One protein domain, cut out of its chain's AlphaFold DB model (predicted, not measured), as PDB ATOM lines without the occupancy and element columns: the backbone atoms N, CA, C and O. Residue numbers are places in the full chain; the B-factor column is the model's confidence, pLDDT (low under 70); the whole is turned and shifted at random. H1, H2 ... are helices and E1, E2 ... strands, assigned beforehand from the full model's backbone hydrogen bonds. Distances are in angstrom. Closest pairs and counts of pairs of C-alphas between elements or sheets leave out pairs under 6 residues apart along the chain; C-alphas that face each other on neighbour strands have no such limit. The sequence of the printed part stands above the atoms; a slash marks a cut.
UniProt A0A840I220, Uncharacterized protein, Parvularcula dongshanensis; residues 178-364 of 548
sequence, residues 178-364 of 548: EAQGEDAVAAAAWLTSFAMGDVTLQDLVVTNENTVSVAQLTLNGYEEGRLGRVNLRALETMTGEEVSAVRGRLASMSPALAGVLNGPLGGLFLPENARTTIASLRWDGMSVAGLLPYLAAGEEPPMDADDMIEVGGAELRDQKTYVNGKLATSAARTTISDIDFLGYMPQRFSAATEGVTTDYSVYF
ATOM      1  N   GLU A 178     -46.641 -17.972  12.506       78.75
ATOM      2  CA  GLU A 178     -47.836 -17.121  12.373       78.75
ATOM      3  C   GLU A 178     -49.161 -17.902  12.445       78.75
ATOM      4  O   GLU A 178     -50.234 -17.299  12.460       78.75
ATOM      5  N   ALA A 179     -49.124 -19.234  12.538       72.69
ATOM      6  CA  ALA A 179     -50.334 -20.047  12.490       72.69
ATOM      7  C   ALA A 179     -51.193 -19.950  13.762       72.69
ATOM      8  O   ALA A 179     -50.764 -20.263  14.875       72.69
ATOM      9  N   GLN A 180     -52.459 -19.587  13.551       66.75
ATOM     10  CA  GLN A 180     -53.592 -19.972  14.390       66.75
ATOM     11  C   GLN A 180     -54.449 -20.914  13.538       66.75
ATOM     12  O   GLN A 180     -54.935 -20.494  12.492       66.75
ATOM     13  N   GLY A 181     -54.604 -22.179  13.928       68.56
ATOM     14  CA  GLY A 181     -55.312 -23.162  13.103       68.56
ATOM     15  C   GLY A 181     -55.242 -24.581  13.658       68.56
ATOM     16  O   GLY A 181     -54.768 -24.782  14.775       68.56
ATOM     17  N   GLU A 182     -55.745 -25.532  12.872       77.06
ATOM     18  CA  GLU A 182     -55.666 -26.975  13.133       77.06
ATOM     19  C   GLU A 182     -54.206 -27.466  13.184       77.06
ATOM     20  O   GLU A 182     -53.289 -26.796  12.694       77.06
ATOM     21  N   ASP A 183     -53.990 -28.648  13.767       85.25
ATOM     22  CA  ASP A 183     -52.661 -29.185  14.093       85.25
ATOM     23  C   ASP A 183     -51.698 -29.223  12.886       85.25
ATOM     24  O   ASP A 183     -50.509 -28.934  13.035       85.25
ATOM     25  N   ALA A 184     -52.201 -29.491  11.673       80.69
ATOM     26  CA  ALA A 184     -51.398 -29.549  10.445       80.69
ATOM     27  C   ALA A 184     -50.827 -28.183  10.022       80.69
ATOM     28  O   ALA A 184     -49.637 -28.064   9.716       80.69
ATOM     29  N   VAL A 185     -51.645 -27.126  10.071       87.50
ATOM     30  CA  VAL A 185     -51.217 -25.756   9.739       87.50
ATOM     31  C   VAL A 185     -50.199 -25.265  10.766       87.50
ATOM     32  O   VAL A 185     -49.201 -24.627  10.419       87.50
ATOM     33  N   ALA A 186     -50.415 -25.603  12.042       86.75
ATOM     34  CA  ALA A 186     -49.466 -25.309  13.108       86.75
ATOM     35  C   ALA A 186     -48.122 -26.029  12.894       86.75
ATOM     36  O   ALA A 186     -47.070 -25.411  13.071       86.75
ATOM     37  N   ALA A 187     -48.143 -27.292  12.456       86.19
ATOM     38  CA  ALA A 187     -46.938 -28.053  12.133       86.19
ATOM     39  C   ALA A 187     -46.159 -27.434  10.959       86.19
ATOM     40  O   ALA A 187     -44.953 -27.217  11.079       86.19
ATOM     41  N   ALA A 188     -46.829 -27.067   9.861       89.94
ATOM     42  CA  ALA A 188     -46.187 -26.400   8.722       89.94
ATOM     43  C   ALA A 188     -45.557 -25.059   9.108       89.94
ATOM     44  O   ALA A 188     -44.415 -24.754   8.747       89.94
ATOM     45  N   ALA A 189     -46.286 -24.252   9.882       90.00
ATOM     46  CA  ALA A 189     -45.769 -22.984  10.373       90.00
ATOM     47  C   ALA A 189     -44.560 -23.185  11.288       90.00
ATOM     48  O   ALA A 189     -43.623 -22.396  11.225       90.00
ATOM     49  N   TRP A 190     -44.546 -24.241  12.105       89.62
ATOM     50  CA  TRP A 190     -43.400 -24.568  12.947       89.62
ATOM     51  C   TRP A 190     -42.182 -25.012  12.124       89.62
ATOM     52  O   TRP A 190     -41.107 -24.440  12.298       89.62
ATOM     53  N   LEU A 191     -42.350 -25.936  11.173       90.94
ATOM     54  CA  LEU A 191     -41.279 -26.411  10.280       90.94
ATOM     55  C   LEU A 191     -40.667 -25.282   9.427       90.94
ATOM     56  O   LEU A 191     -39.509 -25.336   9.033       90.94
ATOM     57  N   THR A 192     -41.424 -24.220   9.161       92.31
ATOM     58  CA  THR A 192     -40.939 -23.038   8.424       92.31
ATOM     59  C   THR A 192     -40.590 -21.856   9.333       92.31
ATOM     60  O   THR A 192     -40.317 -20.754   8.850       92.31
ATOM     61  N   SER A 193     -40.636 -22.033  10.657       91.38
ATOM     62  CA  SER A 193     -40.366 -20.959  11.625       91.38
ATOM     63  C   SER A 193     -38.894 -20.823  11.991       91.38
ATOM     64  O   SER A 193     -38.509 -19.831  12.609       91.38
ATOM     65  N   PHE A 194     -38.061 -21.782  11.603       93.50
ATOM     66  CA  PHE A 194     -36.634 -21.725  11.860       93.50
ATOM     67  C   PHE A 194     -35.836 -22.292  10.692       93.50
ATOM     68  O   PHE A 194     -36.299 -23.148   9.941       93.50
ATOM     69  N   ALA A 195     -34.615 -21.798  10.571       95.31
ATOM     70  CA  ALA A 195     -33.574 -22.370   9.747       95.31
ATOM     71  C   ALA A 195     -32.276 -22.355  10.551       95.31
ATOM     72  O   ALA A 195     -32.069 -21.489  11.400       95.31
ATOM     73  N   MET A 196     -31.394 -23.304  10.297       96.25
ATOM     74  CA  MET A 196     -30.082 -23.364  10.930       96.25
ATOM     75  C   MET A 196     -29.062 -23.872   9.923       96.25
ATOM     76  O   MET A 196     -29.384 -24.707   9.077       96.25
ATOM     77  N   GLY A 197     -27.840 -23.358  10.014       96.12
ATOM     78  CA  GLY A 197     -26.677 -23.947   9.368       96.12
ATOM     79  C   GLY A 197     -26.207 -25.190  10.124       96.12
ATOM     80  O   GLY A 197     -26.984 -25.870  10.796       96.12
ATOM     81  N   ASP A 198     -24.916 -25.490  10.036       96.38
ATOM     82  CA  ASP A 198     -24.362 -26.692  10.654       96.38
ATOM     83  C   ASP A 198     -24.571 -26.710  12.181       96.38
ATOM     84  O   ASP A 198     -24.259 -25.748  12.891       96.38
ATOM     85  N   VAL A 199     -25.035 -27.851  12.695       96.56
ATOM     86  CA  VAL A 199     -25.074 -28.166  14.126       96.56
ATOM     87  C   VAL A 199     -24.064 -29.267  14.399       96.56
ATOM     88  O   VAL A 199     -24.115 -30.319  13.771       96.56
ATOM     89  N   THR A 200     -23.143 -29.057  15.336       96.31
ATOM     90  CA  THR A 200     -22.185 -30.080  15.774       96.31
ATOM     91  C   THR A 200     -22.325 -30.334  17.266       96.31
ATOM     92  O   THR A 200     -22.152 -29.418  18.060       96.31
ATOM     93  N   LEU A 201     -22.574 -31.580  17.656       96.38
ATOM     94  CA  LEU A 201     -22.574 -32.040  19.042       96.38
ATOM     95  C   LEU A 201     -21.318 -32.868  19.311       96.38
ATOM     96  O   LEU A 201     -20.854 -33.601  18.433       96.38
ATOM     97  N   GLN A 202     -20.787 -32.758  20.522       96.00
ATOM     98  CA  GLN A 202     -19.584 -33.445  20.980       96.00
ATOM     99  C   GLN A 202     -19.855 -34.172  22.280       96.00
ATOM    100  O   GLN A 202     -20.498 -33.621  23.178       96.00
ATOM    101  N   ASP A 203     -19.349 -35.401  22.356       95.69
ATOM    102  CA  ASP A 203     -19.484 -36.276  23.519       95.69
ATOM    103  C   ASP A 203     -20.940 -36.361  23.999       95.69
ATOM    104  O   ASP A 203     -21.242 -36.195  25.183       95.69
ATOM    105  N   LEU A 204     -21.859 -36.568  23.050       95.62
ATOM    106  CA  LEU A 204     -23.262 -36.804  23.357       95.62
ATOM    107  C   LEU A 204     -23.366 -38.151  24.055       95.62
ATOM    108  O   LEU A 204     -22.995 -39.171  23.486       95.62
ATOM    109  N   VAL A 205     -23.907 -38.157  25.265       95.19
ATOM    110  CA  VAL A 205     -24.244 -39.366  26.006       95.19
ATOM    111  C   VAL A 205     -25.699 -39.265  26.423       95.19
ATOM    112  O   VAL A 205     -26.065 -38.433  27.248       95.19
ATOM    113  N   VAL A 206     -26.530 -40.125  25.855       93.12
ATOM    114  CA  VAL A 206     -27.898 -40.349  26.308       93.12
ATOM    115  C   VAL A 206     -27.864 -41.580  27.194       93.12
ATOM    116  O   VAL A 206     -27.709 -42.705  26.719       93.12
ATOM    117  N   THR A 207     -27.971 -41.360  28.495       88.31
ATOM    118  CA  THR A 207     -28.178 -42.413  29.476       88.31
ATOM    119  C   THR A 207     -29.631 -42.367  29.869       88.31
ATOM    120  O   THR A 207     -30.050 -41.533  30.664       88.31
ATOM    121  N   ASN A 208     -30.412 -43.272  29.315       84.00
ATOM    122  CA  ASN A 208     -31.652 -43.627  29.958       84.00
ATOM    123  C   ASN A 208     -31.377 -44.928  30.684       84.00
ATOM    124  O   ASN A 208     -31.029 -45.024  31.856       84.00
ATOM    125  N   GLU A 209     -31.478 -45.944  29.894       74.38
ATOM    126  CA  GLU A 209     -31.980 -47.196  30.294       74.38
ATOM    127  C   GLU A 209     -31.121 -48.123  29.356       74.38
ATOM    128  O   GLU A 209     -30.313 -48.920  29.831       74.38
ATOM    129  N   ASN A 210     -30.929 -47.761  28.081       78.25
ATOM    130  CA  ASN A 210     -29.649 -47.958  27.387       78.25
ATOM    131  C   ASN A 210     -28.674 -46.786  27.598       78.25
ATOM    132  O   ASN A 210     -29.045 -45.689  28.020       78.25
ATOM    133  N   THR A 211     -27.401 -47.006  27.262       87.69
ATOM    134  CA  THR A 211     -26.466 -45.893  27.039       87.69
ATOM    135  C   THR A 211     -26.159 -45.800  25.557       87.69
ATOM    136  O   THR A 211     -25.647 -46.747  24.965       87.69
ATOM    137  N   VAL A 212     -26.479 -44.655  24.964       92.00
ATOM    138  CA  VAL A 212     -26.044 -44.288  23.619       92.00
ATOM    139  C   VAL A 212     -25.018 -43.183  23.768       92.00
ATOM    140  O   VAL A 212     -25.317 -42.147  24.359       92.00
ATOM    141  N   SER A 213     -23.818 -43.387  23.245       95.31
ATOM    142  CA  SER A 213     -22.803 -42.346  23.169       95.31
ATOM    143  C   SER A 213     -22.392 -42.085  21.726       95.31
ATOM    144  O   SER A 213     -22.357 -42.983  20.888       95.31
ATOM    145  N   VAL A 214     -22.111 -40.825  21.421       95.38
ATOM    146  CA  VAL A 214     -21.622 -40.376  20.122       95.38
ATOM    147  C   VAL A 214     -20.512 -39.372  20.377       95.38
ATOM    148  O   VAL A 214     -20.750 -38.316  20.963       95.38
ATOM    149  N   ALA A 215     -19.299 -39.677  19.914       95.88
ATOM    150  CA  ALA A 215     -18.174 -38.755  20.071       95.88
ATOM    151  C   ALA A 215     -18.416 -37.444  19.308       95.88
ATOM    152  O   ALA A 215     -18.116 -36.361  19.804       95.88
ATOM    153  N   GLN A 216     -18.982 -37.536  18.101       96.06
ATOM    154  CA  GLN A 216     -19.361 -36.365  17.319       96.06
ATOM    155  C   GLN A 216     -20.597 -36.634  16.460       96.06
ATOM    156  O   GLN A 216     -20.614 -37.593  15.688       96.06
ATOM    157  N   LEU A 217     -21.591 -35.754  16.550       96.50
ATOM    158  CA  LEU A 217     -22.736 -35.679  15.641       96.50
ATOM    159  C   LEU A 217     -22.650 -34.357  14.885       96.50
ATOM    160  O   LEU A 217     -22.484 -33.316  15.508       96.50
ATOM    161  N   THR A 218     -22.782 -34.377  13.564       96.56
ATOM    162  CA  THR A 218     -22.920 -33.165  12.750       96.56
ATOM    163  C   THR A 218     -24.171 -33.268  11.898       96.56
ATOM    164  O   THR A 218     -24.326 -34.234  11.157       96.56
ATOM    165  N   LEU A 219     -25.034 -32.266  11.987       97.00
ATOM    166  CA  LEU A 219     -26.179 -32.054  11.119       97.00
ATOM    167  C   LEU A 219     -25.873 -30.873  10.196       97.00
ATOM    168  O   LEU A 219     -25.598 -29.777  10.676       97.00
ATOM    169  N   ASN A 220     -25.945 -31.084   8.886       96.94
ATOM    170  CA  ASN A 220     -25.615 -30.086   7.870       96.94
ATOM    171  C   ASN A 220     -26.809 -29.167   7.560       96.94
ATOM    172  O   ASN A 220     -27.249 -29.066   6.413       96.94
ATOM    173  N   GLY A 221     -27.349 -28.539   8.599       95.62
ATOM    174  CA  GLY A 221     -28.423 -27.563   8.495       95.62
ATOM    175  C   GLY A 221     -29.838 -28.115   8.426       95.62
ATOM    176  O   GLY A 221     -30.090 -29.312   8.271       95.62
ATOM    177  N   TYR A 222     -30.768 -27.183   8.580       96.94
ATOM    178  CA  TYR A 222     -32.191 -27.371   8.369       96.94
ATOM    179  C   TYR A 222     -32.791 -26.091   7.795       96.94
ATOM    180  O   TYR A 222     -32.524 -25.006   8.311       96.94
ATOM    181  N   GLU A 223     -33.627 -26.205   6.769       95.94
ATOM    182  CA  GLU A 223     -34.355 -25.070   6.200       95.94
ATOM    183  C   GLU A 223     -35.625 -25.556   5.501       95.94
ATOM    184  O   GLU A 223     -35.570 -26.469   4.682       95.94
ATOM    185  N   GLU A 224     -36.770 -24.949   5.829       94.19
ATOM    186  CA  GLU A 224     -38.046 -25.167   5.127       94.19
ATOM    187  C   GLU A 224     -38.398 -26.656   4.946       94.19
ATOM    188  O   GLU A 224     -38.655 -27.136   3.843       94.19
ATOM    189  N   GLY A 225     -38.371 -27.425   6.041       94.56
ATOM    190  CA  GLY A 225     -38.689 -28.855   6.001       94.56
ATOM    191  C   GLY A 225     -37.603 -29.742   5.382       94.56
ATOM    192  O   GLY A 225     -37.822 -30.944   5.255       94.56
ATOM    193  N   ARG A 226     -36.438 -29.197   5.012       97.44
ATOM    194  CA  ARG A 226     -35.262 -29.969   4.590       97.44
ATOM    195  C   ARG A 226     -34.306 -30.123   5.754       97.44
ATOM    196  O   ARG A 226     -33.760 -29.136   6.230       97.44
ATOM    197  N   LEU A 227     -34.080 -31.356   6.180       97.12
ATOM    198  CA  LEU A 227     -33.015 -31.731   7.094       97.12
ATOM    199  C   LEU A 227     -31.800 -32.158   6.272       97.12
ATOM    200  O   LEU A 227     -31.882 -33.103   5.487       97.12
ATOM    201  N   GLY A 228     -30.678 -31.468   6.451       96.69
ATOM    202  CA  GLY A 228     -29.443 -31.794   5.757       96.69
ATOM    203  C   GLY A 228     -28.819 -33.112   6.218       96.69
ATOM    204  O   GLY A 228     -29.308 -33.808   7.109       96.69
ATOM    205  N   ARG A 229     -27.672 -33.437   5.618       97.81
ATOM    206  CA  ARG A 229     -26.897 -34.639   5.946       97.81
ATOM    207  C   ARG A 229     -26.574 -34.717   7.440       97.81
ATOM    208  O   ARG A 229     -26.035 -33.771   8.010       97.81
ATOM    209  N   VAL A 230     -26.771 -35.891   8.024       97.69
ATOM    210  CA  VAL A 230     -26.328 -36.247   9.373       97.69
ATOM    211  C   VAL A 230     -25.069 -37.108   9.288       97.69
ATOM    212  O   VAL A 230     -25.002 -38.077   8.534       97.69
ATOM    213  N   ASN A 231     -24.053 -36.772  10.074       97.00
ATOM    214  CA  ASN A 231     -22.829 -37.549  10.220       97.00
ATOM    215  C   ASN A 231     -22.609 -37.863  11.699       97.00
ATOM    216  O   ASN A 231     -22.522 -36.950  12.513       97.00
ATOM    217  N   LEU A 232     -22.462 -39.138  12.041       96.94
ATOM    218  CA  LEU A 232     -22.078 -39.590  13.375       96.94
ATOM    219  C   LEU A 232     -20.679 -40.197  13.319       96.94
ATOM    220  O   LEU A 232     -20.326 -40.885  12.357       96.94
ATOM    221  N   ARG A 233     -19.890 -39.980  14.367       97.44
ATOM    222  CA  ARG A 233     -18.588 -40.619  14.569       97.44
ATOM    223  C   ARG A 233     -18.547 -41.308  15.917       97.44
ATOM    224  O   ARG A 233     -18.922 -40.705  16.920       97.44
ATOM    225  N   ALA A 234     -18.034 -42.537  15.906       96.31
ATOM    226  CA  ALA A 234     -17.930 -43.404  17.072       96.31
ATOM    227  C   ALA A 234     -19.253 -43.458  17.854       96.31
ATOM    228  O   ALA A 234     -19.310 -43.091  19.023       96.31
ATOM    229  N   LEU A 235     -20.320 -43.869  17.164       95.88
ATOM    230  CA  LEU A 235     -21.585 -44.202  17.808       95.88
ATOM    231  C   LEU A 235     -21.386 -45.513  18.571       95.88
ATOM    232  O   LEU A 235     -20.947 -46.505  17.995       95.88
ATOM    233  N   GLU A 236     -21.715 -45.523  19.850       95.81
ATOM    234  CA  GLU A 236     -21.703 -46.701  20.702       95.81
ATOM    235  C   GLU A 236     -23.066 -46.832  21.373       95.81
ATOM    236  O   GLU A 236     -23.612 -45.880  21.922       95.81
ATOM    237  N   THR A 237     -23.639 -48.027  21.294       91.81
ATOM    238  CA  THR A 237     -24.871 -48.389  21.981       91.81
ATOM    239  C   THR A 237     -24.569 -49.537  22.926       91.81
ATOM    240  O   THR A 237     -23.986 -50.556  22.549       91.81
ATOM    241  N   MET A 238     -24.942 -49.366  24.185       88.94
ATOM    242  CA  MET A 238     -24.861 -50.398  25.205       88.94
ATOM    243  C   MET A 238     -26.276 -50.789  25.583       88.94
ATOM    244  O   MET A 238     -27.042 -49.960  26.083       88.94
ATOM    245  N   THR A 239     -26.603 -52.049  25.316       81.94
ATOM    246  CA  THR A 239     -27.915 -52.601  25.626       81.94
ATOM    247  C   THR A 239     -27.931 -52.973  27.100       81.94
ATOM    248  O   THR A 239     -27.235 -53.903  27.505       81.94
ATOM    249  N   GLY A 240     -28.671 -52.217  27.909       67.62
ATOM    250  CA  GLY A 240     -28.761 -52.436  29.349       67.62
ATOM    251  C   GLY A 240     -29.830 -53.453  29.753       67.62
ATOM    252  O   GLY A 240     -29.998 -53.647  30.958       67.62
ATOM    253  N   GLU A 241     -30.595 -54.027  28.801       62.59
ATOM    254  CA  GLU A 241     -31.763 -54.872  29.110       62.59
ATOM    255  C   GLU A 241     -31.442 -55.953  30.119       62.59
ATOM    256  O   GLU A 241     -30.576 -56.799  29.899       62.59
ATOM    257  N   GLU A 242     -32.266 -55.999  31.168       66.19
ATOM    258  CA  GLU A 242     -32.648 -57.267  31.757       66.19
ATOM    259  C   GLU A 242     -33.300 -58.082  30.629       66.19
ATOM    260  O   GLU A 242     -34.494 -57.971  30.354       66.19
ATOM    261  N   VAL A 243     -32.491 -58.876  29.921       68.00
ATOM    262  CA  VAL A 243     -32.903 -59.789  28.841       68.00
ATOM    263  C   VAL A 243     -34.124 -60.626  29.243       68.00
ATOM    264  O   VAL A 243     -34.928 -61.008  28.394       68.00
ATOM    265  N   SER A 244     -34.326 -60.842  30.545       68.12
ATOM    266  CA  SER A 244     -35.525 -61.425  31.154       68.12
ATOM    267  C   SER A 244     -36.840 -60.732  30.755       68.12
ATOM    268  O   SER A 244     -37.827 -61.432  30.529       68.12
ATOM    269  N   ALA A 245     -36.886 -59.403  30.615       72.25
ATOM    270  CA  ALA A 245     -38.100 -58.661  30.268       72.25
ATOM    271  C   ALA A 245     -38.502 -58.865  28.799       72.25
ATOM    272  O   ALA A 245     -39.665 -59.172  28.514       72.25
ATOM    273  N   VAL A 246     -37.548 -58.767  27.866       70.44
ATOM    274  CA  VAL A 246     -37.780 -59.073  26.439       70.44
ATOM    275  C   VAL A 246     -38.125 -60.537  26.263       70.44
ATOM    276  O   VAL A 246     -39.097 -60.866  25.585       70.44
ATOM    277  N   ARG A 247     -37.365 -61.419  26.920       76.31
ATOM    278  CA  ARG A 247     -37.601 -62.860  26.905       76.31
ATOM    279  C   ARG A 247     -39.006 -63.170  27.405       76.31
ATOM    280  O   ARG A 247     -39.699 -63.938  26.755       76.31
ATOM    281  N   GLY A 248     -39.469 -62.525  28.477       77.06
ATOM    282  CA  GLY A 248     -40.835 -62.665  28.987       77.06
ATOM    283  C   GLY A 248     -41.906 -62.223  27.985       77.06
ATOM    284  O   GLY A 248     -42.878 -62.948  27.767       77.06
ATOM    285  N   ARG A 249     -41.714 -61.073  27.320       75.44
ATOM    286  CA  ARG A 249     -42.645 -60.586  26.285       75.44
ATOM    287  C   ARG A 249     -42.682 -61.512  25.075       75.44
ATOM    288  O   ARG A 249     -43.760 -61.940  24.677       75.44
ATOM    289  N   LEU A 250     -41.532 -61.881  24.522       75.88
ATOM    290  CA  LEU A 250     -41.472 -62.765  23.358       75.88
ATOM    291  C   LEU A 250     -41.948 -64.186  23.690       75.88
ATOM    292  O   LEU A 250     -42.688 -64.786  22.913       75.88
ATOM    293  N   ALA A 251     -41.619 -64.711  24.872       78.56
ATOM    294  CA  ALA A 251     -42.130 -65.998  25.338       78.56
ATOM    295  C   ALA A 251     -43.662 -66.008  25.461       78.56
ATOM    296  O   ALA A 251     -44.285 -67.050  25.261       78.56
ATOM    297  N   SER A 252     -44.289 -64.861  25.744       76.19
ATOM    298  CA  SER A 252     -45.752 -64.757  25.799       76.19
ATOM    299  C   SER A 252     -46.431 -64.840  24.424       76.19
ATOM    300  O   SER A 252     -47.612 -65.170  24.358       76.19
ATOM    301  N   MET A 253     -45.696 -64.606  23.327       77.56
ATOM    302  CA  MET A 253     -46.252 -64.658  21.969       77.56
ATOM    303  C   MET A 253     -46.502 -66.092  21.494       77.56
ATOM    304  O   MET A 253     -47.471 -66.341  20.780       77.56
ATOM    305  N   SER A 254     -45.648 -67.052  21.872       73.19
ATOM    306  CA  SER A 254     -45.920 -68.473  21.641       73.19
ATOM    307  C   SER A 254     -45.076 -69.400  22.532       73.19
ATOM    308  O   SER A 254     -43.914 -69.095  22.818       73.19
ATOM    309  N   PRO A 255     -45.591 -70.593  22.891       75.69
ATOM    310  CA  PRO A 255     -44.822 -71.599  23.629       75.69
ATOM    311  C   PRO A 255     -43.561 -72.090  22.899       75.69
ATOM    312  O   PRO A 255     -42.568 -72.415  23.544       75.69
ATOM    313  N   ALA A 256     -43.582 -72.141  21.562       68.50
ATOM    314  CA  ALA A 256     -42.428 -72.562  20.764       68.50
ATOM    315  C   ALA A 256     -41.296 -71.526  20.831       68.50
ATOM    316  O   ALA A 256     -40.149 -71.882  21.095       68.50
ATOM    317  N   LEU A 257     -41.633 -70.239  20.683       66.06
ATOM    318  CA  LEU A 257     -40.677 -69.143  20.835       66.06
ATOM    319  C   LEU A 257     -40.141 -69.075  22.270       66.06
ATOM    320  O   LEU A 257     -38.942 -68.905  22.463       66.06
ATOM    321  N   ALA A 258     -40.994 -69.305  23.274       74.69
ATOM    322  CA  ALA A 258     -40.558 -69.434  24.661       74.69
ATOM    323  C   ALA A 258     -39.523 -70.557  24.838       74.69
ATOM    324  O   ALA A 258     -38.523 -70.357  25.518       74.69
ATOM    325  N   GLY A 259     -39.729 -71.722  24.217       75.00
ATOM    326  CA  GLY A 259     -38.771 -72.830  24.255       75.00
ATOM    327  C   GLY A 259     -37.413 -72.472  23.645       75.00
ATOM    328  O   GLY A 259     -36.384 -72.785  24.236       75.00
ATOM    329  N   VAL A 260     -37.401 -71.765  22.509       71.94
ATOM    330  CA  VAL A 260     -36.161 -71.298  21.858       71.94
ATOM    331  C   VAL A 260     -35.448 -70.247  22.710       71.94
ATOM    332  O   VAL A 260     -34.245 -70.352  22.935       71.94
ATOM    333  N   LEU A 261     -36.185 -69.258  23.222       74.75
ATOM    334  CA  LEU A 261     -35.618 -68.141  23.980       74.75
ATOM    335  C   LEU A 261     -35.181 -68.509  25.400       74.75
ATOM    336  O   LEU A 261     -34.275 -67.871  25.930       74.75
ATOM    337  N   ASN A 262     -35.827 -69.502  26.016       78.00
ATOM    338  CA  ASN A 262     -35.414 -70.073  27.302       78.00
ATOM    339  C   ASN A 262     -34.375 -71.190  27.137       78.00
ATOM    340  O   ASN A 262     -33.823 -71.663  28.127       78.00
ATOM    341  N   GLY A 263     -34.152 -71.643  25.906       74.00
ATOM    342  CA  GLY A 263     -33.139 -72.628  25.584       74.00
ATOM    343  C   GLY A 263     -31.748 -72.005  25.432       74.00
ATOM    344  O   GLY A 263     -31.594 -70.784  25.411       74.00
ATOM    345  N   PRO A 264     -30.726 -72.847  25.242       62.78
ATOM    346  CA  PRO A 264     -29.340 -72.417  25.024       62.78
ATOM    347  C   PRO A 264     -29.137 -71.563  23.757       62.78
ATOM    348  O   PRO A 264     -28.155 -70.839  23.649       62.78
ATOM    349  N   LEU A 265     -30.080 -71.585  22.804       70.44
ATOM    350  CA  LEU A 265     -30.059 -70.696  21.635       70.44
ATOM    351  C   LEU A 265     -30.600 -69.291  21.937       70.44
ATOM    352  O   LEU A 265     -30.414 -68.385  21.130       70.44
ATOM    353  N   GLY A 266     -31.247 -69.073  23.085       70.56
ATOM    354  CA  GLY A 266     -31.824 -67.780  23.445       70.56
ATOM    355  C   GLY A 266     -30.797 -66.647  23.471       70.56
ATOM    356  O   GLY A 266     -31.120 -65.528  23.076       70.56
ATOM    357  N   GLY A 267     -29.550 -66.946  23.855       68.69
ATOM    358  CA  GLY A 267     -28.442 -65.986  23.850       68.69
ATOM    359  C   GLY A 267     -28.044 -65.490  22.454       68.69
ATOM    360  O   GLY A 267     -27.527 -64.384  22.343       68.69
ATOM    361  N   LEU A 268     -28.334 -66.248  21.386       70.19
ATOM    362  CA  LEU A 268     -28.104 -65.805  20.002       70.19
ATOM    363  C   LEU A 268     -29.084 -64.705  19.585       70.19
ATOM    364  O   LEU A 268     -28.716 -63.801  18.840       70.19
ATOM    365  N   PHE A 269     -30.328 -64.784  20.063       71.19
ATOM    366  CA  PHE A 269     -31.390 -63.843  19.701       71.19
ATOM    367  C   PHE A 269     -31.444 -62.634  20.633       71.19
ATOM    368  O   PHE A 269     -31.789 -61.540  20.198       71.19
ATOM    369  N   LEU A 270     -31.109 -62.836  21.908       77.12
ATOM    370  CA  LEU A 270     -31.143 -61.816  22.951       77.12
ATOM    371  C   LEU A 270     -29.867 -61.903  23.803       77.12
ATOM    372  O   LEU A 270     -29.920 -62.393  24.936       77.12
ATOM    373  N   PRO A 271     -28.706 -61.497  23.265       78.19
ATOM    374  CA  PRO A 271     -27.468 -61.511  24.026       78.19
ATOM    375  C   PRO A 271     -27.545 -60.563  25.227       78.19
ATOM    376  O   PRO A 271     -27.886 -59.387  25.094       78.19
ATOM    377  N   GLU A 272     -27.174 -61.070  26.401       77.75
ATOM    378  CA  GLU A 272     -26.941 -60.240  27.583       77.75
ATOM    379  C   GLU A 272     -25.700 -59.361  27.356       77.75
ATOM    380  O   GLU A 272     -24.712 -59.792  26.755       77.75
ATOM    381  N   ASN A 273     -25.741 -58.111  27.829       82.75
ATOM    382  CA  ASN A 273     -24.616 -57.168  27.752       82.75
ATOM    383  C   ASN A 273     -24.073 -56.952  26.327       82.75
ATOM    384  O   ASN A 273     -22.856 -56.933  26.099       82.75
ATOM    385  N   ALA A 274     -24.966 -56.804  25.349       89.31
ATOM    386  CA  ALA A 274     -24.566 -56.491  23.988       89.31
ATOM    387  C   ALA A 274     -24.150 -55.020  23.863       89.31
ATOM    388  O   ALA A 274     -24.916 -54.110  24.190       89.31
ATOM    389  N   ARG A 275     -22.946 -54.790  23.337       93.69
ATOM    390  CA  ARG A 275     -22.451 -53.465  22.959       93.69
ATOM    391  C   ARG A 275     -22.255 -53.411  21.455       93.69
ATOM    392  O   ARG A 275     -21.477 -54.200  20.932       93.69
ATOM    393  N   THR A 276     -22.854 -52.446  20.773       94.25
ATOM    394  CA  THR A 276     -22.586 -52.196  19.353       94.25
ATOM    395  C   THR A 276     -21.822 -50.892  19.193       94.25
ATOM    396  O   THR A 276     -22.167 -49.894  19.810       94.25
ATOM    397  N   THR A 277     -20.781 -50.883  18.368       96.94
ATOM    398  CA  THR A 277     -20.078 -49.669  17.958       96.94
ATOM    399  C   THR A 277     -20.154 -49.507  16.447       96.94
ATOM    400  O   THR A 277     -20.132 -50.487  15.707       96.94
ATOM    401  N   ILE A 278     -20.264 -48.270  15.978       96.38
ATOM    402  CA  ILE A 278     -20.254 -47.882  14.568       96.38
ATOM    403  C   ILE A 278     -19.241 -46.744  14.444       96.38
ATOM    404  O   ILE A 278     -19.412 -45.677  15.039       96.38
ATOM    405  N   ALA A 279     -18.160 -46.963  13.691       97.88
ATOM    406  CA  ALA A 279     -17.085 -45.974  13.597       97.88
ATOM    407  C   ALA A 279     -17.555 -44.688  12.907       97.88
ATOM    408  O   ALA A 279     -17.216 -43.587  13.348       97.88
ATOM    409  N   SER A 280     -18.361 -44.822  11.854       97.50
ATOM    410  CA  SER A 280     -19.025 -43.689  11.220       97.50
ATOM    411  C   SER A 280     -20.377 -44.073  10.644       97.50
ATOM    412  O   SER A 280     -20.492 -45.115   9.999       97.50
ATOM    413  N   LEU A 281     -21.353 -43.187  10.805       97.56
ATOM    414  CA  LEU A 281     -22.626 -43.220  10.098       97.56
ATOM    415  C   LEU A 281     -22.758 -41.925   9.300       97.56
ATOM    416  O   LEU A 281     -22.493 -40.844   9.819       97.56
ATOM    417  N   ARG A 282     -23.175 -42.035   8.044       98.19
ATOM    418  CA  ARG A 282     -23.604 -40.918   7.204       98.19
ATOM    419  C   ARG A 282     -25.040 -41.185   6.783       98.19
ATOM    420  O   ARG A 282     -25.312 -42.272   6.302       98.19
ATOM    421  N   TRP A 283     -25.919 -40.211   6.929       97.94
ATOM    422  CA  TRP A 283     -27.277 -40.232   6.395       97.94
ATOM    423  C   TRP A 283     -27.493 -38.946   5.611       97.94
ATOM    424  O   TRP A 283     -27.201 -37.870   6.125       97.94
ATOM    425  N   ASP A 284     -27.932 -39.037   4.363       98.06
ATOM    426  CA  ASP A 284     -28.005 -37.898   3.447       98.06
ATOM    427  C   ASP A 284     -29.207 -36.964   3.710       98.06
ATOM    428  O   ASP A 284     -29.364 -35.965   3.014       98.06
ATOM    429  N   GLY A 285     -29.949 -37.198   4.799       96.75
ATOM    430  CA  GLY A 285     -30.963 -36.292   5.340       96.75
ATOM    431  C   GLY A 285     -32.382 -36.685   4.942       96.75
ATOM    432  O   GLY A 285     -32.636 -37.816   4.531       96.75
ATOM    433  N   MET A 286     -33.320 -35.755   5.082       97.31
ATOM    434  CA  MET A 286     -34.696 -35.936   4.616       97.31
ATOM    435  C   MET A 286     -35.319 -34.609   4.202       97.31
ATOM    436  O   MET A 286     -34.939 -33.552   4.705       97.31
ATOM    437  N   SER A 287     -36.322 -34.660   3.337       96.94
ATOM    438  CA  SER A 287     -37.149 -33.510   2.997       96.94
ATOM    439  C   SER A 287     -38.621 -33.836   3.179       96.94
ATOM    440  O   SER A 287     -39.079 -34.895   2.778       96.94
ATOM    441  N   VAL A 288     -39.361 -32.894   3.756       96.38
ATOM    442  CA  VAL A 288     -40.828 -32.826   3.673       96.38
ATOM    443  C   VAL A 288     -41.268 -31.537   2.977       96.38
ATOM    444  O   VAL A 288     -42.381 -31.060   3.178       96.38
ATOM    445  N   ALA A 289     -40.378 -30.915   2.197       96.31
ATOM    446  CA  ALA A 289     -40.629 -29.608   1.597       96.31
ATOM    447  C   ALA A 289     -41.810 -29.641   0.614       96.31
ATOM    448  O   ALA A 289     -42.584 -28.686   0.587       96.31
ATOM    449  N   GLY A 290     -41.992 -30.742  -0.126       95.75
ATOM    450  CA  GLY A 290     -43.159 -30.952  -0.991       95.75
ATOM    451  C   GLY A 290     -44.480 -31.028  -0.217       95.75
ATOM    452  O   GLY A 290     -45.520 -30.631  -0.734       95.75
ATOM    453  N   LEU A 291     -44.440 -31.442   1.057       94.81
ATOM    454  CA  LEU A 291     -45.604 -31.541   1.944       94.81
ATOM    455  C   LEU A 291     -46.022 -30.210   2.572       94.81
ATOM    456  O   LEU A 291     -47.200 -30.008   2.877       94.81
ATOM    457  N   LEU A 292     -45.087 -29.274   2.729       95.00
ATOM    458  CA  LEU A 292     -45.353 -28.008   3.408       95.00
ATOM    459  C   LEU A 292     -46.468 -27.160   2.772       95.00
ATOM    460  O   LEU A 292     -47.272 -26.634   3.543       95.00
ATOM    461  N   PRO A 293     -46.580 -27.014   1.433       95.69
ATOM    462  CA  PRO A 293     -47.672 -26.260   0.821       95.69
ATOM    463  C   PRO A 293     -49.060 -26.789   1.202       95.69
ATOM    464  O   PRO A 293     -49.939 -25.996   1.532       95.69
ATOM    465  N   TYR A 294     -49.234 -28.113   1.228       94.94
ATOM    466  CA  TYR A 294     -50.502 -28.758   1.572       94.94
ATOM    467  C   TYR A 294     -50.831 -28.591   3.052       94.94
ATOM    468  O   TYR A 294     -51.914 -28.126   3.403       94.94
ATOM    469  N   LEU A 295     -49.859 -28.850   3.934       92.38
ATOM    470  CA  LEU A 295     -50.041 -28.655   5.373       92.38
ATOM    471  C   LEU A 295     -50.339 -27.190   5.720       92.38
ATOM    472  O   LEU A 295     -51.177 -26.920   6.576       92.38
ATOM    473  N   ALA A 296     -49.686 -26.239   5.046       91.75
ATOM    474  CA  ALA A 296     -49.935 -24.812   5.237       91.75
ATOM    475  C   ALA A 296     -51.334 -24.392   4.756       91.75
ATOM    476  O   ALA A 296     -51.932 -23.490   5.346       91.75
ATOM    477  N   ALA A 297     -51.856 -25.043   3.715       93.56
ATOM    478  CA  ALA A 297     -53.213 -24.839   3.220       93.56
ATOM    479  C   ALA A 297     -54.282 -25.597   4.034       93.56
ATOM    480  O   ALA A 297     -55.466 -25.289   3.912       93.56
ATOM    481  N   GLY A 298     -53.884 -26.559   4.878       91.69
ATOM    482  CA  GLY A 298     -54.814 -27.495   5.513       91.69
ATOM    483  C   GLY A 298     -55.465 -28.444   4.499       91.69
ATOM    484  O   GLY A 298     -56.602 -28.868   4.688       91.69
ATOM    485  N   GLU A 299     -54.767 -28.725   3.402       94.25
ATOM    486  CA  GLU A 299     -55.220 -29.598   2.322       94.25
ATOM    487  C   GLU A 299     -54.518 -30.957   2.415       94.25
ATOM    488  O   GLU A 299     -53.377 -31.062   2.866       94.25
ATOM    489  N   GLU A 300     -55.205 -32.009   1.980       91.06
ATOM    490  CA  GLU A 300     -54.594 -33.322   1.789       91.06
ATOM    491  C   GLU A 300     -53.869 -33.329   0.434       91.06
ATOM    492  O   GLU A 300     -54.476 -32.934  -0.569       91.06
ATOM    493  N   PRO A 301     -52.584 -33.726   0.368       92.12
ATOM    494  CA  PRO A 301     -51.896 -33.833  -0.910       92.12
ATOM    495  C   PRO A 301     -52.580 -34.882  -1.794       92.12
ATOM    496  O   PRO A 301     -53.054 -35.899  -1.281       92.12
ATOM    497  N   PRO A 302     -52.639 -34.670  -3.119       91.81
ATOM    498  CA  PRO A 302     -53.178 -35.676  -4.008       91.81
ATOM    499  C   PRO A 302     -52.269 -36.914  -3.986       91.81
ATOM    500  O   PRO A 302     -51.057 -36.820  -3.798       91.81
ATOM    501  N   MET A 303     -52.870 -38.090  -4.152       87.25
ATOM    502  CA  MET A 303     -52.180 -39.380  -4.019       87.25
ATOM    503  C   MET A 303     -51.047 -39.581  -5.030       87.25
ATOM    504  O   MET A 303     -50.093 -40.302  -4.753       87.25
ATOM    505  N   ASP A 304     -51.163 -38.937  -6.188       88.69
ATOM    506  CA  ASP A 304     -50.193 -38.953  -7.276       88.69
ATOM    507  C   ASP A 304     -49.137 -37.842  -7.163       88.69
ATOM    508  O   ASP A 304     -48.332 -37.686  -8.080       88.69
ATOM    509  N   ALA A 305     -49.116 -37.078  -6.062       91.44
ATOM    510  CA  ALA A 305     -48.076 -36.086  -5.827       91.44
ATOM    511  C   ALA A 305     -46.700 -36.753  -5.691       91.44
ATOM    512  O   ALA A 305     -46.509 -37.692  -4.914       91.44
ATOM    513  N   ASP A 306     -45.733 -36.230  -6.432       91.31
ATOM    514  CA  ASP A 306     -44.326 -36.594  -6.371       91.31
ATOM    515  C   ASP A 306     -43.562 -35.724  -5.359       91.31
ATOM    516  O   ASP A 306     -44.050 -34.691  -4.896       91.31
ATOM    517  N   ASP A 307     -42.371 -36.187  -4.962       90.81
ATOM    518  CA  ASP A 307     -41.397 -35.445  -4.142       90.81
ATOM    519  C   ASP A 307     -41.965 -34.857  -2.831       90.81
ATOM    520  O   ASP A 307     -41.509 -33.842  -2.291       90.81
ATOM    521  N   MET A 308     -42.988 -35.520  -2.288       93.88
ATOM    522  CA  MET A 308     -43.659 -35.127  -1.051       93.88
ATOM    523  C   MET A 308     -42.764 -35.327   0.166       93.88
ATOM    524  O   MET A 308     -42.702 -34.485   1.070       93.88
ATOM    525  N   ILE A 309     -42.088 -36.472   0.168       94.81
ATOM    526  CA  ILE A 309     -41.148 -36.912   1.180       94.81
ATOM    527  C   ILE A 309     -39.931 -37.445   0.436       94.81
ATOM    528  O   ILE A 309     -40.055 -38.286  -0.446       94.81
ATOM    529  N   GLU A 310     -38.754 -36.989   0.829       95.06
ATOM    530  CA  GLU A 310     -37.485 -37.563   0.397       95.06
ATOM    531  C   GLU A 310     -36.783 -38.102   1.639       95.06
ATOM    532  O   GLU A 310     -36.660 -37.391   2.643       95.06
ATOM    533  N   VAL A 311     -36.299 -39.340   1.591       96.69
ATOM    534  CA  VAL A 311     -35.418 -39.878   2.633       96.69
ATOM    535  C   VAL A 311     -34.098 -40.236   1.977       96.69
ATOM    536  O   VAL A 311     -34.019 -41.162   1.175       96.69
ATOM    537  N   GLY A 312     -33.055 -39.485   2.316       96.75
ATOM    538  CA  GLY A 312     -31.715 -39.712   1.800       96.75
ATOM    539  C   GLY A 312     -31.147 -41.051   2.265       96.75
ATOM    540  O   GLY A 312     -31.513 -41.587   3.316       96.75
ATOM    541  N   GLY A 313     -30.215 -41.575   1.487       96.44
ATOM    542  CA  GLY A 313     -29.528 -42.823   1.742       96.44
ATOM    543  C   GLY A 313     -28.632 -42.750   2.968       96.44
ATOM    544  O   GLY A 313     -28.295 -41.684   3.488       96.44
ATOM    545  N   ALA A 314     -28.227 -43.918   3.451       97.44
ATOM    546  CA  ALA A 314     -27.372 -44.047   4.617       97.44
ATOM    547  C   ALA A 314     -26.174 -44.958   4.345       97.44
ATOM    548  O   ALA A 314     -26.227 -45.896   3.557       97.44
ATOM    549  N   GLU A 315     -25.069 -44.694   5.029       98.25
ATOM    550  CA  GLU A 315     -23.864 -45.507   5.002       98.25
ATOM    551  C   GLU A 315     -23.295 -45.640   6.413       98.25
ATOM    552  O   GLU A 315     -22.911 -44.651   7.039       98.25
ATOM    553  N   LEU A 316     -23.199 -46.874   6.895       97.56
ATOM    554  CA  LEU A 316     -22.553 -47.236   8.149       97.56
ATOM    555  C   LEU A 316     -21.221 -47.916   7.825       97.56
ATOM    556  O   LEU A 316     -21.143 -48.728   6.901       97.56
ATOM    557  N   ARG A 317     -20.165 -47.598   8.580       98.38
ATOM    558  CA  ARG A 317     -18.840 -48.219   8.429       98.38
ATOM    559  C   ARG A 317     -18.311 -48.766   9.738       98.38
ATOM    560  O   ARG A 317     -18.485 -48.150  10.792       98.38
ATOM    561  N   ASP A 318     -17.610 -49.889   9.615       98.12
ATOM    562  CA  ASP A 318     -16.935 -50.593  10.703       98.12
ATOM    563  C   ASP A 318     -17.860 -50.834  11.908       98.12
ATOM    564  O   ASP A 318     -17.512 -50.523  13.051       98.12
ATOM    565  N   GLN A 319     -19.052 -51.377  11.647       97.56
ATOM    566  CA  GLN A 319     -19.971 -51.796  12.700       97.56
ATOM    567  C   GLN A 319     -19.393 -53.015  13.421       97.56
ATOM    568  O   GLN A 319     -18.939 -53.966  12.785       97.56
ATOM    569  N   LYS A 320     -19.416 -53.010  14.751       97.62
ATOM    570  CA  LYS A 320     -18.930 -54.103  15.596       97.62
ATOM    571  C   LYS A 320     -19.898 -54.340  16.735       97.62
ATOM    572  O   LYS A 320     -20.145 -53.441  17.527       97.62
ATOM    573  N   THR A 321     -20.384 -55.562  16.860       95.69
ATOM    574  CA  THR A 321     -21.197 -56.006  17.987       95.69
ATOM    575  C   THR A 321     -20.348 -56.885  18.887       95.69
ATOM    576  O   THR A 321     -19.753 -57.872  18.451       95.69
ATOM    577  N   TYR A 322     -20.298 -56.521  20.158       94.88
ATOM    578  CA  TYR A 322     -19.661 -57.255  21.231       94.88
ATOM    579  C   TYR A 322     -20.736 -57.899  22.094       94.88
ATOM    580  O   TYR A 322     -21.714 -57.246  22.447       94.88
ATOM    581  N   VAL A 323     -20.524 -59.149  22.475       90.88
ATOM    582  CA  VAL A 323     -21.363 -59.875  23.431       90.88
ATOM    583  C   VAL A 323     -20.434 -60.399  24.515       90.88
ATOM    584  O   VAL A 323     -19.353 -60.912  24.215       90.88
ATOM    585  N   ASN A 324     -20.787 -60.177  25.784       88.56
ATOM    586  CA  ASN A 324     -19.931 -60.524  26.927       88.56
ATOM    587  C   ASN A 324     -18.492 -59.966  26.803       88.56
ATOM    588  O   ASN A 324     -17.507 -60.631  27.124       88.56
ATOM    589  N   GLY A 325     -18.358 -58.751  26.256       92.38
ATOM    590  CA  GLY A 325     -17.073 -58.073  26.043       92.38
ATOM    591  C   GLY A 325     -16.206 -58.613  24.892       92.38
ATOM    592  O   GLY A 325     -15.176 -58.011  24.584       92.38
ATOM    593  N   LYS A 326     -16.605 -59.698  24.218       95.62
ATOM    594  CA  LYS A 326     -15.895 -60.276  23.062       95.62
ATOM    595  C   LYS A 326     -16.571 -59.858  21.756       95.62
ATOM    596  O   LYS A 326     -17.779 -59.659  21.728       95.62
ATOM    597  N   LEU A 327     -15.803 -59.700  20.678       96.81
ATOM    598  CA  LEU A 327     -16.332 -59.305  19.365       96.81
ATOM    599  C   LEU A 327     -17.120 -60.468  18.745       96.81
ATOM    600  O   LEU A 327     -16.511 -61.440  18.314       96.81
ATOM    601  N   ALA A 328     -18.446 -60.355  18.696       95.31
ATOM    602  CA  ALA A 328     -19.341 -61.386  18.175       95.31
ATOM    603  C   ALA A 328     -19.593 -61.231  16.673       95.31
ATOM    604  O   ALA A 328     -19.650 -62.213  15.943       95.31
ATOM    605  N   THR A 329     -19.767 -60.001  16.189       96.50
ATOM    606  CA  THR A 329     -19.983 -59.724  14.763       96.50
ATOM    607  C   THR A 329     -19.320 -58.412  14.375       96.50
ATOM    608  O   THR A 329     -19.309 -57.463  15.155       96.50
ATOM    609  N   SER A 330     -18.776 -58.331  13.165       98.00
ATOM    610  CA  SER A 330     -18.366 -57.070  12.548       98.00
ATOM    611  C   SER A 330     -18.887 -56.977  11.125       98.00
ATOM    612  O   SER A 330     -18.803 -57.973  10.420       98.00
ATOM    613  N   ALA A 331     -19.333 -55.803  10.688       97.56
ATOM    614  CA  ALA A 331     -19.643 -55.498   9.294       97.56
ATOM    615  C   ALA A 331     -18.776 -54.323   8.828       97.56
ATOM    616  O   ALA A 331     -18.704 -53.288   9.495       97.56
ATOM    617  N   ALA A 332     -18.101 -54.478   7.689       98.44
ATOM    618  CA  ALA A 332     -17.231 -53.432   7.156       98.44
ATOM    619  C   ALA A 332     -18.048 -52.238   6.647       98.44
ATOM    620  O   ALA A 332     -17.673 -51.082   6.872       98.44
ATOM    621  N   ARG A 333     -19.167 -52.518   5.971       98.25
ATOM    622  CA  ARG A 333     -20.005 -51.495   5.355       98.25
ATOM    623  C   ARG A 333     -21.457 -51.943   5.263       98.25
ATOM    624  O   ARG A 333     -21.724 -53.048   4.802       98.25
ATOM    625  N   THR A 334     -22.369 -51.044   5.609       97.69
ATOM    626  CA  THR A 334     -23.796 -51.167   5.298       97.69
ATOM    627  C   THR A 334     -24.222 -49.926   4.535       97.69
ATOM    628  O   THR A 334     -23.925 -48.815   4.972       97.69
ATOM    629  N   THR A 335     -24.897 -50.087   3.404       98.06
ATOM    630  CA  THR A 335     -25.442 -48.977   2.612       98.06
ATOM    631  C   THR A 335     -26.938 -49.139   2.442       98.06
ATOM    632  O   THR A 335     -27.400 -50.248   2.201       98.06
ATOM    633  N   ILE A 336     -27.664 -48.034   2.511       96.12
ATOM    634  CA  ILE A 336     -29.083 -47.901   2.190       96.12
ATOM    635  C   ILE A 336     -29.157 -46.810   1.121       96.12
ATOM    636  O   ILE A 336     -28.545 -45.755   1.299       96.12
ATOM    637  N   SER A 337     -29.815 -47.068  -0.007       98.19
ATOM    638  CA  SER A 337     -30.009 -46.047  -1.041       98.19
ATOM    639  C   SER A 337     -30.966 -44.957  -0.570       98.19
ATOM    640  O   SER A 337     -31.673 -45.132   0.421       98.19
ATOM    641  N   ASP A 338     -31.023 -43.864  -1.325       97.19
ATOM    642  CA  ASP A 338     -32.137 -42.925  -1.232       97.19
ATOM    643  C   ASP A 338     -33.468 -43.689  -1.400       97.19
ATOM    644  O   ASP A 338     -33.517 -44.737  -2.068       97.19
ATOM    645  N   ILE A 339     -34.509 -43.195  -0.734       94.75
ATOM    646  CA  ILE A 339     -35.871 -43.714  -0.816       94.75
ATOM    647  C   ILE A 339     -36.719 -42.653  -1.506       94.75
ATOM    648  O   ILE A 339     -37.011 -41.605  -0.924       94.75
ATOM    649  N   ASP A 340     -37.112 -42.962  -2.736       90.44
ATOM    650  CA  ASP A 340     -38.046 -42.156  -3.517       90.44
ATOM    651  C   ASP A 340     -39.480 -42.481  -3.080       90.44
ATOM    652  O   ASP A 340     -39.784 -43.643  -2.787       90.44
ATOM    653  N   PHE A 341     -40.373 -41.490  -3.063       93.69
ATOM    654  CA  PHE A 341     -41.774 -41.665  -2.673       93.69
ATOM    655  C   PHE A 341     -42.734 -41.194  -3.772       93.69
ATOM    656  O   PHE A 341     -42.493 -40.192  -4.437       93.69
ATOM    657  N   LEU A 342     -43.858 -41.902  -3.907       91.38
ATOM    658  CA  LEU A 342     -45.064 -41.436  -4.593       91.38
ATOM    659  C   LEU A 342     -46.154 -41.250  -3.542       91.38
ATOM    660  O   LEU A 342     -46.555 -42.220  -2.889       91.38
ATOM    661  N   GLY A 343     -46.581 -40.010  -3.320       89.69
ATOM    662  CA  GLY A 343     -47.362 -39.640  -2.148       89.69
ATOM    663  C   GLY A 343     -46.619 -40.037  -0.868       89.69
ATOM    664  O   GLY A 343     -45.579 -39.473  -0.533       89.69
ATOM    665  N   TYR A 344     -47.135 -41.051  -0.171       89.81
ATOM    666  CA  TYR A 344     -46.524 -41.622   1.038       89.81
ATOM    667  C   TYR A 344     -45.960 -43.036   0.834       89.81
ATOM    668  O   TYR A 344     -45.490 -43.656   1.788       89.81
ATOM    669  N   MET A 345     -46.016 -43.566  -0.391       91.69
ATOM    670  CA  MET A 345     -45.574 -44.918  -0.712       91.69
ATOM    671  C   MET A 345     -44.118 -44.902  -1.194       91.69
ATOM    672  O   MET A 345     -43.835 -44.266  -2.211       91.69
ATOM    673  N   PRO A 346     -43.191 -45.623  -0.535       93.69
ATOM    674  CA  PRO A 346     -41.852 -45.817  -1.068       93.69
ATOM    675  C   PRO A 346     -41.939 -46.461  -2.452       93.69
ATOM    676  O   PRO A 346     -42.575 -47.506  -2.621       93.69
ATOM    677  N   GLN A 347     -41.284 -45.857  -3.436       95.12
ATOM    678  CA  GLN A 347     -41.165 -46.405  -4.778       95.12
ATOM    679  C   GLN A 347     -40.000 -47.372  -4.858       95.12
ATOM    680  O   GLN A 347     -40.149 -48.460  -5.399       95.12
ATOM    681  N   ARG A 348     -38.824 -47.004  -4.352       96.62
ATOM    682  CA  ARG A 348     -37.626 -47.839  -4.466       96.62
ATOM    683  C   ARG A 348     -36.726 -47.650  -3.268       96.62
ATOM    684  O   ARG A 348     -36.519 -46.531  -2.821       96.62
ATOM    685  N   PHE A 349     -36.150 -48.746  -2.792       95.88
ATOM    686  CA  PHE A 349     -34.954 -48.680  -1.965       95.88
ATOM    687  C   PHE A 349     -34.139 -49.960  -2.113       95.88
ATOM    688  O   PHE A 349     -34.657 -51.029  -2.442       95.88
ATOM    689  N   SER A 350     -32.845 -49.846  -1.849       97.38
ATOM    690  CA  SER A 350     -31.930 -50.974  -1.755       97.38
ATOM    691  C   SER A 350     -31.095 -50.849  -0.490       97.38
ATOM    692  O   SER A 350     -30.732 -49.749  -0.078       97.38
ATOM    693  N   ALA A 351     -30.793 -51.978   0.134       96.31
ATOM    694  CA  ALA A 351     -29.898 -52.061   1.274       96.31
ATOM    695  C   ALA A 351     -28.895 -53.190   1.047       96.31
ATOM    696  O   ALA A 351     -29.257 -54.253   0.554       96.31
ATOM    697  N   ALA A 352     -27.633 -52.981   1.409       96.25
ATOM    698  CA  ALA A 352     -26.595 -53.998   1.297       96.25
ATOM    699  C   ALA A 352     -25.672 -53.959   2.512       96.25
ATOM    700  O   ALA A 352     -25.318 -52.879   2.984       96.25
ATOM    701  N   THR A 353     -25.274 -55.133   2.998       96.81
ATOM    702  CA  THR A 353     -24.281 -55.295   4.064       96.81
ATOM    703  C   THR A 353     -23.129 -56.150   3.554       96.81
ATOM    704  O   THR A 353     -23.327 -57.279   3.109       96.81
ATOM    705  N   GLU A 354     -21.913 -55.619   3.638       97.88
ATOM    706  CA  GLU A 354     -20.699 -56.221   3.096       97.88
ATOM    707  C   GLU A 354     -19.629 -56.420   4.175       97.88
ATOM    708  O   GLU A 354     -19.506 -55.656   5.140       97.88
ATOM    709  N   GLY A 355     -18.793 -57.440   3.969       97.19
ATOM    710  CA  GLY A 355     -17.667 -57.730   4.852       97.19
ATOM    711  C   GLY A 355     -18.111 -58.115   6.260       97.19
ATOM    712  O   GLY A 355     -17.447 -57.726   7.224       97.19
ATOM    713  N   VAL A 356     -19.230 -58.839   6.389       97.62
ATOM    714  CA  VAL A 356     -19.674 -59.351   7.684       97.62
ATOM    715  C   VAL A 356     -18.770 -60.505   8.101       97.62
ATOM    716  O   VAL A 356     -18.374 -61.337   7.285       97.62
ATOM    717  N   THR A 357     -18.391 -60.544   9.370       98.19
ATOM    718  CA  THR A 357     -17.741 -61.691  10.003       98.19
ATOM    719  C   THR A 357     -18.393 -61.930  11.355       98.19
ATOM    720  O   THR A 357     -18.425 -61.013  12.175       98.19
ATOM    721  N   THR A 358     -18.880 -63.146  11.587       96.88
ATOM    722  CA  THR A 358     -19.551 -63.555  12.826       96.88
ATOM    723  C   THR A 358     -18.790 -64.695  13.497       96.88
ATOM    724  O   THR A 358     -18.456 -65.697  12.863       96.88
ATOM    725  N   ASP A 359     -18.524 -64.538  14.790       97.31
ATOM    726  CA  ASP A 359     -17.982 -65.568  15.669       97.31
ATOM    727  C   ASP A 359     -19.095 -66.076  16.591       97.31
ATOM    728  O   ASP A 359     -19.404 -65.480  17.627       97.31
ATOM    729  N   TYR A 360     -19.704 -67.204  16.216       93.62
ATOM    730  CA  TYR A 360     -20.780 -67.803  16.999       93.62
ATOM    731  C   TYR A 360     -20.299 -68.334  18.354       93.62
ATOM    732  O   TYR A 360     -21.118 -68.531  19.248       93.62
ATOM    733  N   SER A 361     -18.989 -68.528  18.558       94.06
ATOM    734  CA  SER A 361     -18.453 -69.019  19.833       94.06
ATOM    735  C   SER A 361     -18.580 -68.021  20.978       94.06
ATOM    736  O   SER A 361     -18.566 -68.414  22.141       94.06
ATOM    737  N   VAL A 362     -18.763 -66.738  20.663       93.19
ATOM    738  CA  VAL A 362     -18.917 -65.676  21.660       93.19
ATOM    739  C   VAL A 362     -20.247 -65.767  22.422       93.19
ATOM    740  O   VAL A 362     -20.336 -65.288  23.553       93.19
ATOM    741  N   TYR A 363     -21.261 -66.404  21.836       88.25
ATOM    742  CA  TYR A 363     -22.581 -66.562  22.452       88.25
ATOM    743  C   TYR A 363     -22.652 -67.701  23.474       88.25
ATOM    744  O   TYR A 363     -23.661 -67.834  24.160       88.25
ATOM    745  N   PHE A 364     -21.588 -68.496  23.587       86.56
ATOM    746  CA  PHE A 364     -21.482 -69.603  24.527       86.56
ATOM    747  C   PHE A 364     -20.553 -69.204  25.681       86.56
ATOM    748  O   PHE A 364     -19.464 -68.656  25.471       86.56
TER     749      PHE A 364
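What this domain is: This is residues 178 to 364 of the 548 residues of an uncharacterized protein of Parvularcula dongshanensis (UniProt A0A840I220). Picture an arch: one wide antiparallel sheet whose long strands, E1 to E6 and E8, each bend sharply, curled from edge to edge like part of a barrel but open. At one end of the arch sit the helices H1 and H5; beyond the other end lie the helical hairpin of H2 and H3, with H4 beside it, and the small H6. The printed part has 187 residues with six named helices and eight named strands, in the order H1 E1 E2 E3 H2 H3 H4 E4 H5 E5 E6 E7 E8 H6; the sheet's order is E1 E2 E3 E4 E5 E6 E8 E7 and the class is mixed. The whole is loose, with a radius of gyration of the C-alphas of 20.9 A and spans of 58 by 39 by 32 A.

Where its parts are: Find C-alpha 194 at (-36.634, -21.725, 11.860), where E1, residues 194 to 207, begins; it is 28.5 A long. Next come E2, 211 to 223, 30.5 A, and E3, 230 to 238, 21.3 A. Further on are E4, 275 to 283, E5, 314 to 323, E6, 326 to 336, 27.6 A, and E7, 340 to 342. E8, 345 to 358, is 34.8 A long and ends at (-19.551, -63.555, 12.826). The helices are H1, 183 to 191, H2, 243 to 253, 15.8 A, H3, 255 to 262, H4, 266 to 269, H5, 292 to 297, and H6, 360 to 363.

How they stand to each other: Look first at the twisted sheet, with edge strands E1 and E7. E1 bends by 91 degrees at residue 197 and E6 by 55 degrees at 332. E1, E2 and E3 form a meander, each strand the antiparallel neighbour of the one before; N 201 and O 217 are 2.8 A apart, and N 218 and O 231 2.8 A. E8 pairs staggered, with E7 over 345 to 348, where N 347 and O 340 are 2.8 A apart, and with E6 over 351 to 358, where N 335 and O 352 are 2.9 A apart. H6 is on the sheet, at a height of 7.7 A; the closest C-alphas of E6 and H6, Ala 328 and Val 362, are 5.5 A apart. H1 and H5 touch at Val 185 and Ala 296, C-alphas 4.8 A apart, at a steep tilt of 42 degrees, opposite ways. H2 and H3 touch at Ala 251 and Ala 258, C-alphas 3.8 A apart, at a shallow tilt of 13 degrees, opposite ways. H3 and H4 touch only at the corner, and only just, with 3 pairs of C-alphas within 8 A, the closest being Val 260 and Gly 266 at 5.8 A. Every O i to N i+4 pair is within hydrogen-bond range in H1, H3 and H5; in H2 it is 6 of 7, and H4 and H6 are too short for such a pair.

The domain as a whole: The C-alphas farthest apart, Gln 180 and Ser 361, are 60.6 A apart. The printed part has no cut, and the long link is H5 to E5, residues 298 to 313. Confidence is under 70 at residues 180 to 181, 240 to 244, 256 to 257, 264 and 267.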